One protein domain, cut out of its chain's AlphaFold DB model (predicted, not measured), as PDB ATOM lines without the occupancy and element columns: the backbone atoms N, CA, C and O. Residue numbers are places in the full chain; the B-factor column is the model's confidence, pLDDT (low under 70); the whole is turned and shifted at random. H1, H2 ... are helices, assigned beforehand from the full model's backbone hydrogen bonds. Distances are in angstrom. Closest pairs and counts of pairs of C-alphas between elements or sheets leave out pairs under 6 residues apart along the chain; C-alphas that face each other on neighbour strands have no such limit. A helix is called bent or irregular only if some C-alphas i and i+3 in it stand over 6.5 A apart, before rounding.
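Overview. This is residues 236 to 342 of the 503 residues of an uncharacterized protein of Pristionchus pacificus (UniProt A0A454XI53). One long helix, H2, runs along most of an elongated domain, and the helical hairpin of H3 and H4 packs beside its later part through H4. H1 folds along the last residues of H2 and meets the beginning of H3, while residues 250 to 267 form a long strand-free link back to the far end of H2. The printed part has 107 residues with four named helices, H1 to H4 in order, and no named strand, and its class is all helix. It is compact, with a radius of gyration of the C-alphas of 14.8 A, and spans 48 by 27 by 22 A.

Arrangement. H1, residues 236 to 249, touches residues 287 to 293 alone of H2, residues 268 to 293. They form a helical hairpin, opposite ways at a shallow tilt of 32 degrees; the closest C-alphas, of Ala 243 and Met 290, are 5.1 A apart. H1 and H3, residues 299 to 316, only just touch, only at their ends, with 3 pairs of C-alphas within 8 A; the closest are Glu 248 and Thr 300, 5.8 A. H2 touches H4, residues 320 to 336, the same way at 35.1 degrees, only just a steep tilt; the closest C-alphas are His 288 and Phe 333, 4.8 A. H3 and H4 form a helical hairpin at a shallow tilt of 24 degrees; the closest C-alphas are Ile 315 and Glu 323, 5.5 A. H2 and H3 are near each other; H1 and H4 are apart. Every O i to N i+4 pair is within hydrogen-bond range in H1, against 21 of 22 in H2, 12 of 14 in H3 and 11 of 13 in H4.

Along the chain. H1 begins at C-alpha 236 (-27.414, -30.137, -48.790) and is 20.1 A long. H2 measures 37.8 A. H3, 25.4 A, is irregular, with a kink of 56 degrees near residue 310 and C-alphas 310 and 313 7.9 A apart. H4, 25.6 A, ends at C-alpha 336 (-43.680, -32.608, -46.716).

Size, cuts and confidence. The C-alphas farthest apart, of Glu 237 and Ile 266, are 48.4 A apart. The printed part has no cut; the link H1 to H2 is long, the other two tight. Mean pLDDT of the printed part is 82.2, with residues 236, 239, 263 to 266 and 295 under 70.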
ATOM      1  N   TYR A 236     -26.008 -29.747 -48.744       67.94
ATOM      2  CA  TYR A 236     -27.414 -30.137 -48.790       67.94
ATOM      3  C   TYR A 236     -27.907 -30.901 -47.538       67.94
ATOM      4  O   TYR A 236     -28.924 -30.535 -46.959       67.94
ATOM      5  N   GLU A 237     -27.161 -31.899 -47.053       72.88
ATOM      6  CA  GLU A 237     -27.534 -32.715 -45.880       72.88
ATOM      7  C   GLU A 237     -27.704 -31.896 -44.588       72.88
ATOM      8  O   GLU A 237     -28.566 -32.185 -43.760       72.88
ATOM      9  N   ARG A 238     -26.923 -30.825 -44.414       70.19
ATOM     10  CA  ARG A 238     -27.030 -29.966 -43.228       70.19
ATOM     11  C   ARG A 238     -28.166 -28.974 -43.319       70.19
ATOM     12  O   ARG A 238     -28.816 -28.724 -42.306       70.19
ATOM     13  N   GLN A 239     -28.444 -28.468 -44.524       69.88
ATOM     14  CA  GLN A 239     -29.663 -27.698 -44.755       69.88
ATOM     15  C   GLN A 239     -30.885 -28.513 -44.315       69.88
ATOM     16  O   GLN A 239     -31.763 -28.000 -43.625       69.88
ATOM     17  N   GLN A 240     -30.899 -29.805 -44.663       74.69
ATOM     18  CA  GLN A 240     -31.954 -30.723 -44.248       74.69
ATOM     19  C   GLN A 240     -31.985 -30.938 -42.730       74.69
ATOM     20  O   GLN A 240     -33.068 -30.864 -42.160       74.69
ATOM     21  N   SER A 241     -30.839 -31.148 -42.068       78.75
ATOM     22  CA  SER A 241     -30.763 -31.310 -40.600       78.75
ATOM     23  C   SER A 241     -31.345 -30.109 -39.844       78.75
ATOM     24  O   SER A 241     -32.143 -30.274 -38.921       78.75
ATOM     25  N   ILE A 242     -30.986 -28.889 -40.256       74.31
ATOM     26  CA  ILE A 242     -31.466 -27.652 -39.624       74.31
ATOM     27  C   ILE A 242     -32.956 -27.448 -39.897       74.31
ATOM     28  O   ILE A 242     -33.712 -27.175 -38.966       74.31
ATOM     29  N   ALA A 243     -33.388 -27.617 -41.152       75.44
ATOM     30  CA  ALA A 243     -34.795 -27.480 -41.520       75.44
ATOM     31  C   ALA A 243     -35.674 -28.489 -40.770       75.44
ATOM     32  O   ALA A 243     -36.726 -28.122 -40.249       75.44
ATOM     33  N   LYS A 244     -35.210 -29.737 -40.657       80.62
ATOM     34  CA  LYS A 244     -35.885 -30.795 -39.907       80.62
ATOM     35  C   LYS A 244     -35.981 -30.461 -38.422       80.62
ATOM     36  O   LYS A 244     -37.083 -30.469 -37.889       80.62
ATOM     37  N   TYR A 245     -34.870 -30.080 -37.784       81.75
ATOM     38  CA  TYR A 245     -34.878 -29.668 -36.377       81.75
ATOM     39  C   TYR A 245     -35.842 -28.508 -36.132       81.75
ATOM     40  O   TYR A 245     -36.599 -28.534 -35.166       81.75
ATOM     41  N   PHE A 246     -35.840 -27.498 -37.008       78.44
ATOM     42  CA  PHE A 246     -36.750 -26.370 -36.870       78.44
ATOM     43  C   PHE A 246     -38.201 -26.838 -36.881       78.44
ATOM     44  O   PHE A 246     -38.935 -26.524 -35.946       78.44
ATOM     45  N   VAL A 247     -38.588 -27.604 -37.906       79.94
ATOM     46  CA  VAL A 247     -39.947 -28.135 -38.054       79.94
ATOM     47  C   VAL A 247     -40.340 -28.951 -36.823       79.94
ATOM     48  O   VAL A 247     -41.391 -28.687 -36.255       79.94
ATOM     49  N   GLU A 248     -39.481 -29.867 -36.372       81.88
ATOM     50  CA  GLU A 248     -39.723 -30.728 -35.204       81.88
ATOM     51  C   GLU A 248     -39.761 -29.956 -33.873       81.88
ATOM     52  O   GLU A 248     -40.386 -30.403 -32.916       81.88
ATOM     53  N   SER A 249     -39.114 -28.790 -33.801       78.75
ATOM     54  CA  SER A 249     -39.129 -27.916 -32.619       78.75
ATOM     55  C   SER A 249     -40.335 -26.975 -32.554       78.75
ATOM     56  O   SER A 249     -40.528 -26.315 -31.532       78.75
ATOM     57  N   GLN A 250     -41.138 -26.874 -33.622       79.19
ATOM     58  CA  GLN A 250     -42.309 -26.001 -33.615       79.19
ATOM     59  C   GLN A 250     -43.444 -26.623 -32.809       79.19
ATOM     60  O   GLN A 250     -43.894 -27.730 -33.091       79.19
ATOM     61  N   THR A 251     -43.976 -25.863 -31.857       81.94
ATOM     62  CA  THR A 251     -45.211 -26.215 -31.157       81.94
ATOM     63  C   THR A 251     -46.413 -25.766 -31.976       81.94
ATOM     64  O   THR A 251     -46.518 -24.585 -32.316       81.94
ATOM     65  N   VAL A 252     -47.334 -26.684 -32.252       83.81
ATOM     66  CA  VAL A 252     -48.613 -26.345 -32.882       83.81
ATOM     67  C   VAL A 252     -49.479 -25.572 -31.876       83.81
ATOM     68  O   VAL A 252     -49.653 -26.039 -30.746       83.81
ATOM     69  N   PRO A 253     -50.017 -24.393 -32.235       85.12
ATOM     70  CA  PRO A 253     -50.947 -23.667 -31.377       85.12
ATOM     71  C   PRO A 253     -52.206 -24.491 -31.082       85.12
ATOM     72  O   PRO A 253     -52.621 -25.328 -31.876       85.12
ATOM     73  N   SER A 254     -52.868 -24.223 -29.956       82.75
ATOM     74  CA  SER A 254     -54.119 -24.914 -29.609       82.75
ATOM     75  C   SER A 254     -55.341 -24.379 -30.364       82.75
ATOM     76  O   SER A 254     -56.323 -25.099 -30.528       82.75
ATOM     77  N   HIS A 255     -55.307 -23.120 -30.808       85.56
ATOM     78  CA  HIS A 255     -56.398 -22.463 -31.529       85.56
ATOM     79  C   HIS A 255     -55.879 -21.289 -32.372       85.56
ATOM     80  O   HIS A 255     -54.771 -20.803 -32.151       85.56
ATOM     81  N   ILE A 256     -56.692 -20.823 -33.329       84.50
ATOM     82  CA  ILE A 256     -56.497 -19.520 -33.982       84.50
ATOM     83  C   ILE A 256     -57.335 -18.471 -33.228       84.50
ATOM     84  O   ILE A 256     -58.547 -18.689 -33.067       84.50
ATOM     85  N   PRO A 257     -56.731 -17.365 -32.749       85.62
ATOM     86  CA  PRO A 257     -57.464 -16.283 -32.103       85.62
ATOM     87  C   PRO A 257     -58.381 -15.576 -33.108       85.62
ATOM     88  O   PRO A 257     -58.059 -15.469 -34.292       85.62
ATOM     89  N   ASP A 258     -59.534 -15.098 -32.641       83.56
ATOM     90  CA  ASP A 258     -60.492 -14.413 -33.510       83.56
ATOM     91  C   ASP A 258     -59.918 -13.060 -33.948       83.56
ATOM     92  O   ASP A 258     -59.491 -12.255 -33.117       83.56
ATOM     93  N   TYR A 259     -59.891 -12.814 -35.259       84.38
ATOM     94  CA  TYR A 259     -59.441 -11.532 -35.793       84.38
ATOM     95  C   TYR A 259     -60.392 -10.419 -35.349       84.38
ATOM     96  O   TYR A 259     -61.611 -10.536 -35.485       84.38
ATOM     97  N   ILE A 260     -59.823  -9.328 -34.836       81.88
ATOM     98  CA  ILE A 260     -60.584  -8.144 -34.441       81.88
ATOM     99  C   ILE A 260     -60.255  -7.030 -35.428       81.88
ATOM    100  O   ILE A 260     -59.120  -6.539 -35.457       81.88
ATOM    101  N   ASP A 261     -61.255  -6.639 -36.221       77.75
ATOM    102  CA  ASP A 261     -61.164  -5.585 -37.236       77.75
ATOM    103  C   ASP A 261     -61.254  -4.186 -36.610       77.75
ATOM    104  O   ASP A 261     -62.132  -3.379 -36.906       77.75
ATOM    105  N   GLU A 262     -60.351  -3.916 -35.671       73.81
ATOM    106  CA  GLU A 262     -60.224  -2.632 -34.997       73.81
ATOM    107  C   GLU A 262     -58.768  -2.148 -35.069       73.81
ATOM    108  O   GLU A 262     -57.833  -2.955 -35.003       73.81
ATOM    109  N   PRO A 263     -58.524  -0.827 -35.175       63.56
ATOM    110  CA  PRO A 263     -57.172  -0.291 -35.130       63.56
ATOM    111  C   PRO A 263     -56.474  -0.714 -33.832       63.56
ATOM    112  O   PRO A 263     -56.922  -0.384 -32.731       63.56
ATOM    113  N   ALA A 264     -55.331  -1.397 -33.956       59.41
ATOM    114  CA  ALA A 264     -54.548  -1.898 -32.820       59.41
ATOM    115  C   ALA A 264     -54.139  -0.801 -31.814       59.41
ATOM    116  O   ALA A 264     -53.798  -1.090 -30.671       59.41
ATOM    117  N   THR A 265     -54.190   0.466 -32.224       56.47
ATOM    118  CA  THR A 265     -53.895   1.642 -31.403       56.47
ATOM    119  C   THR A 265     -54.965   1.966 -30.357       56.47
ATOM    120  O   THR A 265     -54.685   2.760 -29.462       56.47
ATOM    121  N   ILE A 266     -56.168   1.381 -30.437       58.06
ATOM    122  CA  ILE A 266     -57.301   1.760 -29.577       58.06
ATOM    123  C   ILE A 266     -57.337   0.943 -28.278       58.06
ATOM    124  O   ILE A 266     -57.677   1.491 -27.229       58.06
ATOM    125  N   THR A 267     -56.942  -0.340 -28.291       71.31
ATOM    126  CA  THR A 267     -56.883  -1.157 -27.064       71.31
ATOM    127  C   THR A 267     -55.709  -2.145 -27.055       71.31
ATOM    128  O   THR A 267     -55.439  -2.843 -28.032       71.31
ATOM    129  N   ALA A 268     -55.038  -2.274 -25.903       71.38
ATOM    130  CA  ALA A 268     -53.940  -3.232 -25.710       71.38
ATOM    131  C   ALA A 268     -54.372  -4.696 -25.937       71.38
ATOM    132  O   ALA A 268     -53.566  -5.529 -26.347       71.38
ATOM    133  N   LYS A 269     -55.658  -5.000 -25.714       75.25
ATOM    134  CA  LYS A 269     -56.239  -6.324 -25.959       75.25
ATOM    135  C   LYS A 269     -56.294  -6.651 -27.457       75.25
ATOM    136  O   LYS A 269     -55.883  -7.741 -27.834       75.25
ATOM    137  N   VAL A 270     -56.725  -5.711 -28.304       75.56
ATOM    138  CA  VAL A 270     -56.756  -5.891 -29.771       75.56
ATOM    139  C   VAL A 270     -55.346  -6.042 -30.338       75.56
ATOM    140  O   VAL A 270     -55.100  -6.941 -31.141       75.56
ATOM    141  N   ALA A 271     -54.396  -5.223 -29.874       74.00
ATOM    142  CA  ALA A 271     -52.995  -5.346 -30.276       74.00
ATOM    143  C   ALA A 271     -52.409  -6.725 -29.925       74.00
ATOM    144  O   ALA A 271     -51.720  -7.322 -30.748       74.00
ATOM    145  N   SER A 272     -52.717  -7.251 -28.734       77.50
ATOM    146  CA  SER A 272     -52.255  -8.572 -28.292       77.50
ATOM    147  C   SER A 272     -52.822  -9.709 -29.145       77.50
ATOM    148  O   SER A 272     -52.070 -10.583 -29.565       77.50
ATOM    149  N   VAL A 273     -54.128  -9.689 -29.421       80.00
ATOM    150  CA  VAL A 273     -54.816 -10.724 -30.215       80.00
ATOM    151  C   VAL A 273     -54.300 -10.745 -31.657       80.00
ATOM    152  O   VAL A 273     -53.954 -11.799 -32.188       80.00
ATOM    153  N   ASN A 274     -54.168  -9.572 -32.283       78.81
ATOM    154  CA  ASN A 274     -53.644  -9.479 -33.646       78.81
ATOM    155  C   ASN A 274     -52.152  -9.846 -33.726       78.81
ATOM    156  O   ASN A 274     -51.740 -10.443 -34.719       78.81
ATOM    157  N   ALA A 275     -51.358  -9.563 -32.687       78.00
ATOM    158  CA  ALA A 275     -49.963  -9.998 -32.617       78.00
ATOM    159  C   ALA A 275     -49.825 -11.528 -32.516       78.00
ATOM    160  O   ALA A 275     -48.930 -12.102 -33.135       78.00
ATOM    161  N   GLU A 276     -50.716 -12.193 -31.776       81.19
ATOM    162  CA  GLU A 276     -50.764 -13.658 -31.689       81.19
ATOM    163  C   GLU A 276     -51.122 -14.291 -33.043       81.19
ATOM    164  O   GLU A 276     -50.443 -15.213 -33.498       81.19
ATOM    165  N   LEU A 277     -52.119 -13.739 -33.743       83.25
ATOM    166  CA  LEU A 277     -52.474 -14.165 -35.100       83.25
ATOM    167  C   LEU A 277     -51.308 -13.980 -36.084       83.25
ATOM    168  O   LEU A 277     -50.976 -14.897 -36.836       83.25
ATOM    169  N   ASP A 278     -50.672 -12.806 -36.081       80.44
ATOM    170  CA  ASP A 278     -49.536 -12.514 -36.959       80.44
ATOM    171  C   ASP A 278     -48.358 -13.459 -36.680       80.44
ATOM    172  O   ASP A 278     -47.695 -13.919 -37.611       80.44
ATOM    173  N   SER A 279     -48.153 -13.827 -35.414       79.06
ATOM    174  CA  SER A 279     -47.201 -14.855 -34.995       79.06
ATOM    175  C   SER A 279     -47.486 -16.209 -35.672       79.06
ATOM    176  O   SER A 279     -46.603 -16.761 -36.335       79.06
ATOM    177  N   ILE A 280     -48.728 -16.706 -35.635       82.75
ATOM    178  CA  ILE A 280     -49.103 -17.968 -36.303       82.75
ATOM    179  C   ILE A 280     -48.837 -17.893 -37.818       82.75
ATOM    180  O   ILE A 280     -48.268 -18.813 -38.407       82.75
ATOM    181  N   LEU A 281     -49.185 -16.777 -38.466       80.94
ATOM    182  CA  LEU A 281     -48.973 -16.597 -39.909       80.94
ATOM    183  C   LEU A 281     -47.486 -16.570 -40.297       80.94
ATOM    184  O   LEU A 281     -47.107 -17.069 -41.366       80.94
ATOM    185  N   VAL A 282     -46.635 -16.001 -39.443       79.31
ATOM    186  CA  VAL A 282     -45.179 -16.020 -39.628       79.31
ATOM    187  C   VAL A 282     -44.643 -17.444 -39.450       79.31
ATOM    188  O   VAL A 282     -43.936 -17.916 -40.339       79.31
ATOM    189  N   GLN A 283     -45.058 -18.179 -38.407       78.38
ATOM    190  CA  GLN A 283     -44.696 -19.600 -38.221       78.38
ATOM    191  C   GLN A 283     -45.015 -20.434 -39.457       78.38
ATOM    192  O   GLN A 283     -44.168 -21.168 -39.958       78.38
ATOM    193  N   MET A 284     -46.218 -20.272 -40.002       81.69
ATOM    194  CA  MET A 284     -46.635 -20.964 -41.215       81.69
ATOM    195  C   MET A 284     -45.755 -20.631 -42.425       81.69
ATOM    196  O   MET A 284     -45.389 -21.519 -43.200       81.69
ATOM    197  N   THR A 285     -45.399 -19.356 -42.591       77.12
ATOM    198  CA  THR A 285     -44.523 -18.899 -43.681       77.12
ATOM    199  C   THR A 285     -43.130 -19.516 -43.558       77.12
ATOM    200  O   THR A 285     -42.547 -19.953 -44.552       77.12
ATOM    201  N   ILE A 286     -42.625 -19.620 -42.334       74.31
ATOM    202  CA  ILE A 286     -41.342 -20.244 -42.041       74.31
ATOM    203  C   ILE A 286     -41.387 -21.760 -42.280       74.31
ATOM    204  O   ILE A 286     -40.495 -22.303 -42.931       74.31
ATOM    205  N   LEU A 287     -42.430 -22.454 -41.813       80.00
ATOM    206  CA  LEU A 287     -42.626 -23.884 -42.078       80.00
ATOM    207  C   LEU A 287     -42.626 -24.156 -43.580       80.00
ATOM    208  O   LEU A 287     -41.941 -25.066 -44.046       80.00
ATOM    209  N   HIS A 288     -43.307 -23.309 -44.358       79.62
ATOM    210  CA  HIS A 288     -43.210 -23.358 -45.809       79.62
ATOM    211  C   HIS A 288     -41.748 -23.276 -46.274       79.62
ATOM    212  O   HIS A 288     -41.306 -24.161 -47.010       79.62
ATOM    213  N   GLN A 289     -40.993 -22.254 -45.869       73.62
ATOM    214  CA  GLN A 289     -39.594 -22.123 -46.283       73.62
ATOM    215  C   GLN A 289     -38.794 -23.386 -45.927       73.62
ATOM    216  O   GLN A 289     -38.037 -23.880 -46.764       73.62
ATOM    217  N   MET A 290     -39.029 -23.988 -44.758       75.69
ATOM    218  CA  MET A 290     -38.328 -25.206 -44.332       75.69
ATOM    219  C   MET A 290     -38.666 -26.420 -45.182       75.69
ATOM    220  O   MET A 290     -37.769 -27.166 -45.568       75.69
ATOM    221  N   THR A 291     -39.929 -26.583 -45.570       75.25
ATOM    222  CA  THR A 291     -40.335 -27.665 -46.482       75.25
ATOM    223  C   THR A 291     -39.747 -27.536 -47.886       75.25
ATOM    224  O   THR A 291     -39.638 -28.532 -48.593       75.25
ATOM    225  N   THR A 292     -39.304 -26.342 -48.306       73.44
ATOM    226  CA  THR A 292     -38.571 -26.207 -49.582       73.44
ATOM    227  C   THR A 292     -37.141 -26.741 -49.518       73.44
ATOM    228  O   THR A 292     -36.578 -27.090 -50.555       73.44
ATOM    229  N   ILE A 293     -36.572 -26.821 -48.314       72.38
ATOM    230  CA  ILE A 293     -35.208 -27.280 -48.048       72.38
ATOM    231  C   ILE A 293     -35.214 -28.768 -47.664       72.38
ATOM    232  O   ILE A 293     -34.384 -29.557 -48.118       72.38
ATOM    233  N   MET A 294     -36.177 -29.172 -46.839       74.19
ATOM    234  CA  MET A 294     -36.356 -30.543 -46.378       74.19
ATOM    235  C   MET A 294     -36.934 -31.427 -47.500       74.19
ATOM    236  O   MET A 294     -37.935 -31.079 -48.117       74.19
ATOM    237  N   ARG A 295     -36.331 -32.601 -47.758       69.62
ATOM    238  CA  ARG A 295     -36.968 -33.646 -48.603       69.62
ATOM    239  C   ARG A 295     -37.722 -34.679 -47.785       69.62
ATOM    240  O   ARG A 295     -38.618 -35.323 -48.326       69.62
ATOM    241  N   ASP A 296     -37.342 -34.840 -46.526       77.12
ATOM    242  CA  ASP A 296     -37.983 -35.786 -45.632       77.12
ATOM    243  C   ASP A 296     -39.399 -35.328 -45.303       77.12
ATOM    244  O   ASP A 296     -39.741 -34.143 -45.366       77.12
ATOM    245  N   LYS A 297     -40.235 -36.303 -44.967       83.00
ATOM    246  CA  LYS A 297     -41.560 -36.040 -44.429       83.00
ATOM    247  C   LYS A 297     -41.469 -35.854 -42.908       83.00
ATOM    248  O   LYS A 297     -40.560 -36.405 -42.292       83.00
ATOM    249  N   SER A 298     -42.388 -35.097 -42.307       84.62
ATOM    250  CA  SER A 298     -42.381 -34.805 -40.862       84.62
ATOM    251  C   SER A 298     -43.761 -34.985 -40.230       84.62
ATOM    252  O   SER A 298     -44.751 -34.495 -40.773       84.62
ATOM    253  N   ASP A 299     -43.816 -35.657 -39.075       85.25
ATOM    254  CA  ASP A 299     -45.057 -35.853 -38.312       85.25
ATOM    255  C   ASP A 299     -45.560 -34.546 -37.687       85.25
ATOM    256  O   ASP A 299     -46.761 -34.295 -37.683       85.25
ATOM    257  N   THR A 300     -44.661 -33.639 -37.290       86.75
ATOM    258  CA  THR A 300     -45.037 -32.292 -36.828       86.75
ATOM    259  C   THR A 300     -45.803 -31.522 -37.908       86.75
ATOM    260  O   THR A 300     -46.732 -30.775 -37.610       86.75
ATOM    261  N   LEU A 301     -45.487 -31.737 -39.194       88.75
ATOM    262  CA  LEU A 301     -46.266 -31.146 -40.289       88.75
ATOM    263  C   LEU A 301     -47.664 -31.763 -40.428       88.75
ATOM    264  O   LEU A 301     -48.567 -31.069 -40.890       88.75
ATOM    265  N   ASN A 302     -47.872 -33.016 -40.009       90.75
ATOM    266  CA  ASN A 302     -49.209 -33.611 -39.950       90.75
ATOM    267  C   ASN A 302     -50.053 -32.964 -38.842       90.75
ATOM    268  O   ASN A 302     -51.253 -32.753 -39.025       90.75
ATOM    269  N   GLU A 303     -49.441 -32.621 -37.705       90.94
ATOM    270  CA  GLU A 303     -50.114 -31.887 -36.627       90.94
ATOM    271  C   GLU A 303     -50.499 -30.475 -37.089       90.94
ATOM    272  O   GLU A 303     -51.656 -30.075 -36.956       90.94
ATOM    273  N   TRP A 304     -49.574 -29.757 -37.739       91.56
ATOM    274  CA  TRP A 304     -49.856 -28.461 -38.371       91.56
ATOM    275  C   TRP A 304     -50.936 -28.549 -39.452       91.56
ATOM    276  O   TRP A 304     -51.770 -27.650 -39.564       91.56
ATOM    277  N   PHE A 305     -50.945 -29.625 -40.244       93.62
ATOM    278  CA  PHE A 305     -52.001 -29.888 -41.218       93.62
ATOM    279  C   PHE A 305     -53.364 -30.032 -40.531       93.62
ATOM    280  O   PHE A 305     -54.314 -29.355 -40.921       93.62
ATOM    281  N   SER A 306     -53.442 -30.866 -39.492       93.81
ATOM    282  CA  SER A 306     -54.678 -31.134 -38.748       93.81
ATOM    283  C   SER A 306     -55.216 -29.856 -38.100       93.81
ATOM    284  O   SER A 306     -56.366 -29.480 -38.326       93.81
ATOM    285  N   PHE A 307     -54.342 -29.114 -37.412       93.69
ATOM    286  CA  PHE A 307     -54.649 -27.807 -36.833       93.69
ATOM    287  C   PHE A 307     -55.198 -26.818 -37.866       93.69
ATOM    288  O   PHE A 307     -56.201 -26.147 -37.614       93.69
ATOM    289  N   PHE A 308     -54.565 -26.728 -39.040       93.31
ATOM    290  CA  PHE A 308     -55.003 -25.805 -40.081       93.31
ATOM    291  C   PHE A 308     -56.381 -26.176 -40.626       93.31
ATOM    292  O   PHE A 308     -57.236 -25.307 -40.766       93.31
ATOM    293  N   VAL A 309     -56.610 -27.461 -40.915       94.06
ATOM    294  CA  VAL A 309     -57.897 -27.949 -41.427       94.06
ATOM    295  C   VAL A 309     -59.020 -27.704 -40.417       94.06
ATOM    296  O   VAL A 309     -60.097 -27.258 -40.812       94.06
ATOM    297  N   ASP A 310     -58.768 -27.914 -39.125       93.56
ATOM    298  CA  ASP A 310     -59.755 -27.660 -38.069       93.56
ATOM    299  C   ASP A 310     -60.109 -26.174 -37.921       93.56
ATOM    300  O   ASP A 310     -61.243 -25.832 -37.579       93.56
ATOM    301  N   ASN A 311     -59.169 -25.275 -38.227       92.81
ATOM    302  CA  ASN A 311     -59.342 -23.832 -38.056       92.81
ATOM    303  C   ASN A 311     -59.556 -23.060 -39.373       92.81
ATOM    304  O   ASN A 311     -59.660 -21.836 -39.351       92.81
ATOM    305  N   ILE A 312     -59.670 -23.728 -40.522       91.19
ATOM    306  CA  ILE A 312     -59.685 -23.067 -41.840       91.19
ATOM    307  C   ILE A 312     -60.846 -22.086 -42.050       91.19
ATOM    308  O   ILE A 312     -60.687 -21.103 -42.768       91.19
ATOM    309  N   ASN A 313     -61.991 -22.283 -41.385       89.75
ATOM    310  CA  ASN A 313     -63.094 -21.321 -41.457       89.75
ATOM    311  C   ASN A 313     -62.685 -19.975 -40.841       89.75
ATOM    312  O   ASN A 313     -62.918 -18.943 -41.455       89.75
ATOM    313  N   LYS A 314     -61.967 -19.991 -39.706       90.00
ATOM    314  CA  LYS A 314     -61.418 -18.770 -39.095       90.00
ATOM    315  C   LYS A 314     -60.401 -18.079 -40.004       90.00
ATOM    316  O   LYS A 314     -60.225 -16.871 -39.934       90.00
ATOM    317  N   ILE A 315     -59.723 -18.845 -40.860       90.62
ATOM    318  CA  ILE A 315     -58.760 -18.315 -41.830       90.62
ATOM    319  C   ILE A 315     -59.476 -17.597 -42.976       90.62
ATOM    320  O   ILE A 315     -59.002 -16.554 -43.417       90.62
ATOM    321  N   PHE A 316     -60.626 -18.110 -43.424       91.12
ATOM    322  CA  PHE A 316     -61.463 -17.448 -44.433       91.12
ATOM    323  C   PHE A 316     -62.106 -16.143 -43.945       91.12
ATOM    324  O   PHE A 316     -62.493 -15.324 -44.784       91.12
ATOM    325  N   ASP A 317     -62.192 -15.951 -42.628       90.50
ATOM    326  CA  ASP A 317     -62.684 -14.723 -41.992       90.50
ATOM    327  C   ASP A 317     -61.596 -13.634 -41.871       90.50
ATOM    328  O   ASP A 317     -61.883 -12.500 -41.486       90.50
ATOM    329  N   LEU A 318     -60.336 -13.946 -42.205       88.75
ATOM    330  CA  LEU A 318     -59.238 -12.981 -42.163       88.75
ATOM    331  C   LEU A 318     -59.297 -11.982 -43.332       88.75
ATOM    332  O   LEU A 318     -59.814 -12.297 -44.406       88.75
ATOM    333  N   PRO A 319     -58.655 -10.804 -43.197       89.75
ATOM    334  CA  PRO A 319     -58.402  -9.925 -44.331       89.75
ATOM    335  C   PRO A 319     -57.691 -10.674 -45.464       89.75
ATOM    336  O   PRO A 319     -56.748 -11.430 -45.211       89.75
ATOM    337  N   PHE A 320     -58.094 -10.410 -46.709       88.62
ATOM    338  CA  PHE A 320     -57.672 -11.165 -47.899       88.62
ATOM    339  C   PHE A 320     -56.157 -11.428 -47.976       88.62
ATOM    340  O   PHE A 320     -55.730 -12.533 -48.298       88.62
ATOM    341  N   GLU A 321     -55.309 -10.448 -47.648       87.44
ATOM    342  CA  GLU A 321     -53.851 -10.637 -47.674       87.44
ATOM    343  C   GLU A 321     -53.349 -11.660 -46.642       87.44
ATOM    344  O   GLU A 321     -52.454 -12.457 -46.946       87.44
ATOM    345  N   ARG A 322     -53.919 -11.650 -45.430       88.12
ATOM    346  CA  ARG A 322     -53.583 -12.576 -44.336       88.12
ATOM    347  C   ARG A 322     -54.124 -13.969 -44.627       88.12
ATOM    348  O   ARG A 322     -53.375 -14.939 -44.524       88.12
ATOM    349  N   GLU A 323     -55.376 -14.042 -45.072       92.00
ATOM    350  CA  GLU A 323     -56.013 -15.270 -45.547       92.00
ATOM    351  C   GLU A 323     -55.149 -15.946 -46.621       92.00
ATOM    352  O   GLU A 323     -54.724 -17.094 -46.476       92.00
ATOM    353  N   MET A 324     -54.825 -15.216 -47.691       91.12
ATOM    354  CA  MET A 324     -54.059 -15.764 -48.805       91.12
ATOM    355  C   MET A 324     -52.637 -16.152 -48.397       91.12
ATOM    356  O   MET A 324     -52.102 -17.123 -48.933       91.12
ATOM    357  N   ARG A 325     -52.011 -15.438 -47.451       87.06
ATOM    358  CA  ARG A 325     -50.713 -15.835 -46.883       87.06
ATOM    359  C   ARG A 325     -50.816 -17.184 -46.170       87.06
ATOM    360  O   ARG A 325     -50.011 -18.069 -46.461       87.06
ATOM    361  N   ALA A 326     -51.826 -17.357 -45.318       90.00
ATOM    362  CA  ALA A 326     -52.071 -18.594 -44.580       90.00
ATOM    363  C   ALA A 326     -52.334 -19.776 -45.526       90.00
ATOM    364  O   ALA A 326     -51.639 -20.789 -45.470       90.00
ATOM    365  N   LEU A 327     -53.278 -19.620 -46.463       92.94
ATOM    366  CA  LEU A 327     -53.660 -20.668 -47.414       92.94
ATOM    367  C   LEU A 327     -52.483 -21.108 -48.294       92.94
ATOM    368  O   LEU A 327     -52.279 -22.302 -48.517       92.94
ATOM    369  N   ARG A 328     -51.669 -20.162 -48.781       91.00
ATOM    370  CA  ARG A 328     -50.496 -20.478 -49.615       91.00
ATOM    371  C   ARG A 328     -49.411 -21.208 -48.831       91.00
ATOM    372  O   ARG A 328     -48.840 -22.152 -49.373       91.00
ATOM    373  N   ALA A 329     -49.142 -20.790 -47.594       88.19
ATOM    374  CA  ALA A 329     -48.189 -21.469 -46.720       88.19
ATOM    375  C   ALA A 329     -48.651 -22.904 -46.416       88.19
ATOM    376  O   ALA A 329     -47.874 -23.844 -46.590       88.19
ATOM    377  N   PHE A 330     -49.938 -23.075 -46.091       92.38
ATOM    378  CA  PHE A 330     -50.583 -24.379 -45.907       92.38
ATOM    379  C   PHE A 330     -50.393 -25.304 -47.108       92.38
ATOM    380  O   PHE A 330     -49.828 -26.394 -46.997       92.38
ATOM    381  N   ALA A 331     -50.769 -24.834 -48.297       91.62
ATOM    382  CA  ALA A 331     -50.629 -25.609 -49.522       91.62
ATOM    383  C   ALA A 331     -49.182 -25.994 -49.839       91.62
ATOM    384  O   ALA A 331     -48.949 -26.965 -50.552       91.62
ATOM    385  N   GLN A 332     -48.199 -25.246 -49.344       87.06
ATOM    386  CA  GLN A 332     -46.802 -25.519 -49.636       87.06
ATOM    387  C   GLN A 332     -46.160 -26.482 -48.645       87.06
ATOM    388  O   GLN A 332     -45.418 -27.341 -49.106       87.06
ATOM    389  N   PHE A 333     -46.442 -26.395 -47.340       87.94
ATOM    390  CA  PHE A 333     -45.838 -27.338 -46.392       87.94
ATOM    391  C   PHE A 333     -46.452 -28.746 -46.482       87.94
ATOM    392  O   PHE A 333     -45.799 -29.731 -46.135       87.94
ATOM    393  N   THR A 334     -47.681 -28.870 -47.003       90.00
ATOM    394  CA  THR A 334     -48.369 -30.167 -47.189       90.00
ATOM    395  C   THR A 334     -47.586 -31.167 -48.043       90.00
ATOM    396  O   THR A 334     -47.715 -32.376 -47.854       90.00
ATOM    397  N   CYS A 335     -46.713 -30.704 -48.948       85.81
ATOM    398  CA  CYS A 335     -45.872 -31.597 -49.747       85.81
ATOM    399  C   CYS A 335     -44.850 -32.382 -48.908       85.81
ATOM    400  O   CYS A 335     -44.373 -33.421 -49.370       85.81
ATOM    401  N   SER A 336     -44.579 -31.953 -47.672       87.94
ATOM    402  CA  SER A 336     -43.680 -32.608 -46.716       87.94
ATOM    403  C   SER A 336     -44.417 -33.291 -45.550       87.94
ATOM    404  O   SER A 336     -43.769 -33.768 -44.624       87.94
ATOM    405  N   CYS A 337     -45.747 -33.425 -45.597       88.62
ATOM    406  CA  CYS A 337     -46.485 -34.289 -44.663       88.62
ATOM    407  C   CYS A 337     -46.187 -35.779 -44.921       88.62
ATOM    408  O   CYS A 337     -45.939 -36.173 -46.075       88.62
ATOM    409  N   THR A 338     -46.204 -36.606 -43.870       85.12
ATOM    410  CA  THR A 338     -45.979 -38.063 -43.978       85.12
ATOM    411  C   THR A 338     -47.212 -38.768 -44.556       85.12
ATOM    412  O   THR A 338     -48.163 -38.132 -45.014       85.12
ATOM    413  N   ASN A 339     -47.178 -40.097 -44.633       80.94
ATOM    414  CA  ASN A 339     -48.337 -40.913 -44.997       80.94
ATOM    415  C   ASN A 339     -49.279 -41.181 -43.807       80.94
ATOM    416  O   ASN A 339     -50.296 -41.832 -44.006       80.94
ATOM    417  N   MET A 340     -48.953 -40.688 -42.606       82.69
ATOM    418  CA  MET A 340     -49.754 -40.856 -41.384       82.69
ATOM    419  C   MET A 340     -50.746 -39.705 -41.145       82.69
ATOM    420  O   MET A 340     -51.272 -39.561 -40.043       82.69
ATOM    421  N   VAL A 341     -50.992 -38.861 -42.151       85.56
ATOM    422  CA  VAL A 341     -52.061 -37.856 -42.084       85.56
ATOM    423  C   VAL A 341     -53.397 -38.576 -41.899       85.56
ATOM    424  O   VAL A 341     -53.687 -39.532 -42.609       85.56
ATOM    425  N   SER A 342     -54.193 -38.119 -40.934       88.69
ATOM    426  CA  SER A 342     -55.497 -38.703 -40.607       88.69
ATOM    427  C   SER A 342     -56.494 -38.519 -41.755       88.69
ATOM    428  O   SER A 342     -56.717 -37.389 -42.198       88.69
TER     429      SER A 342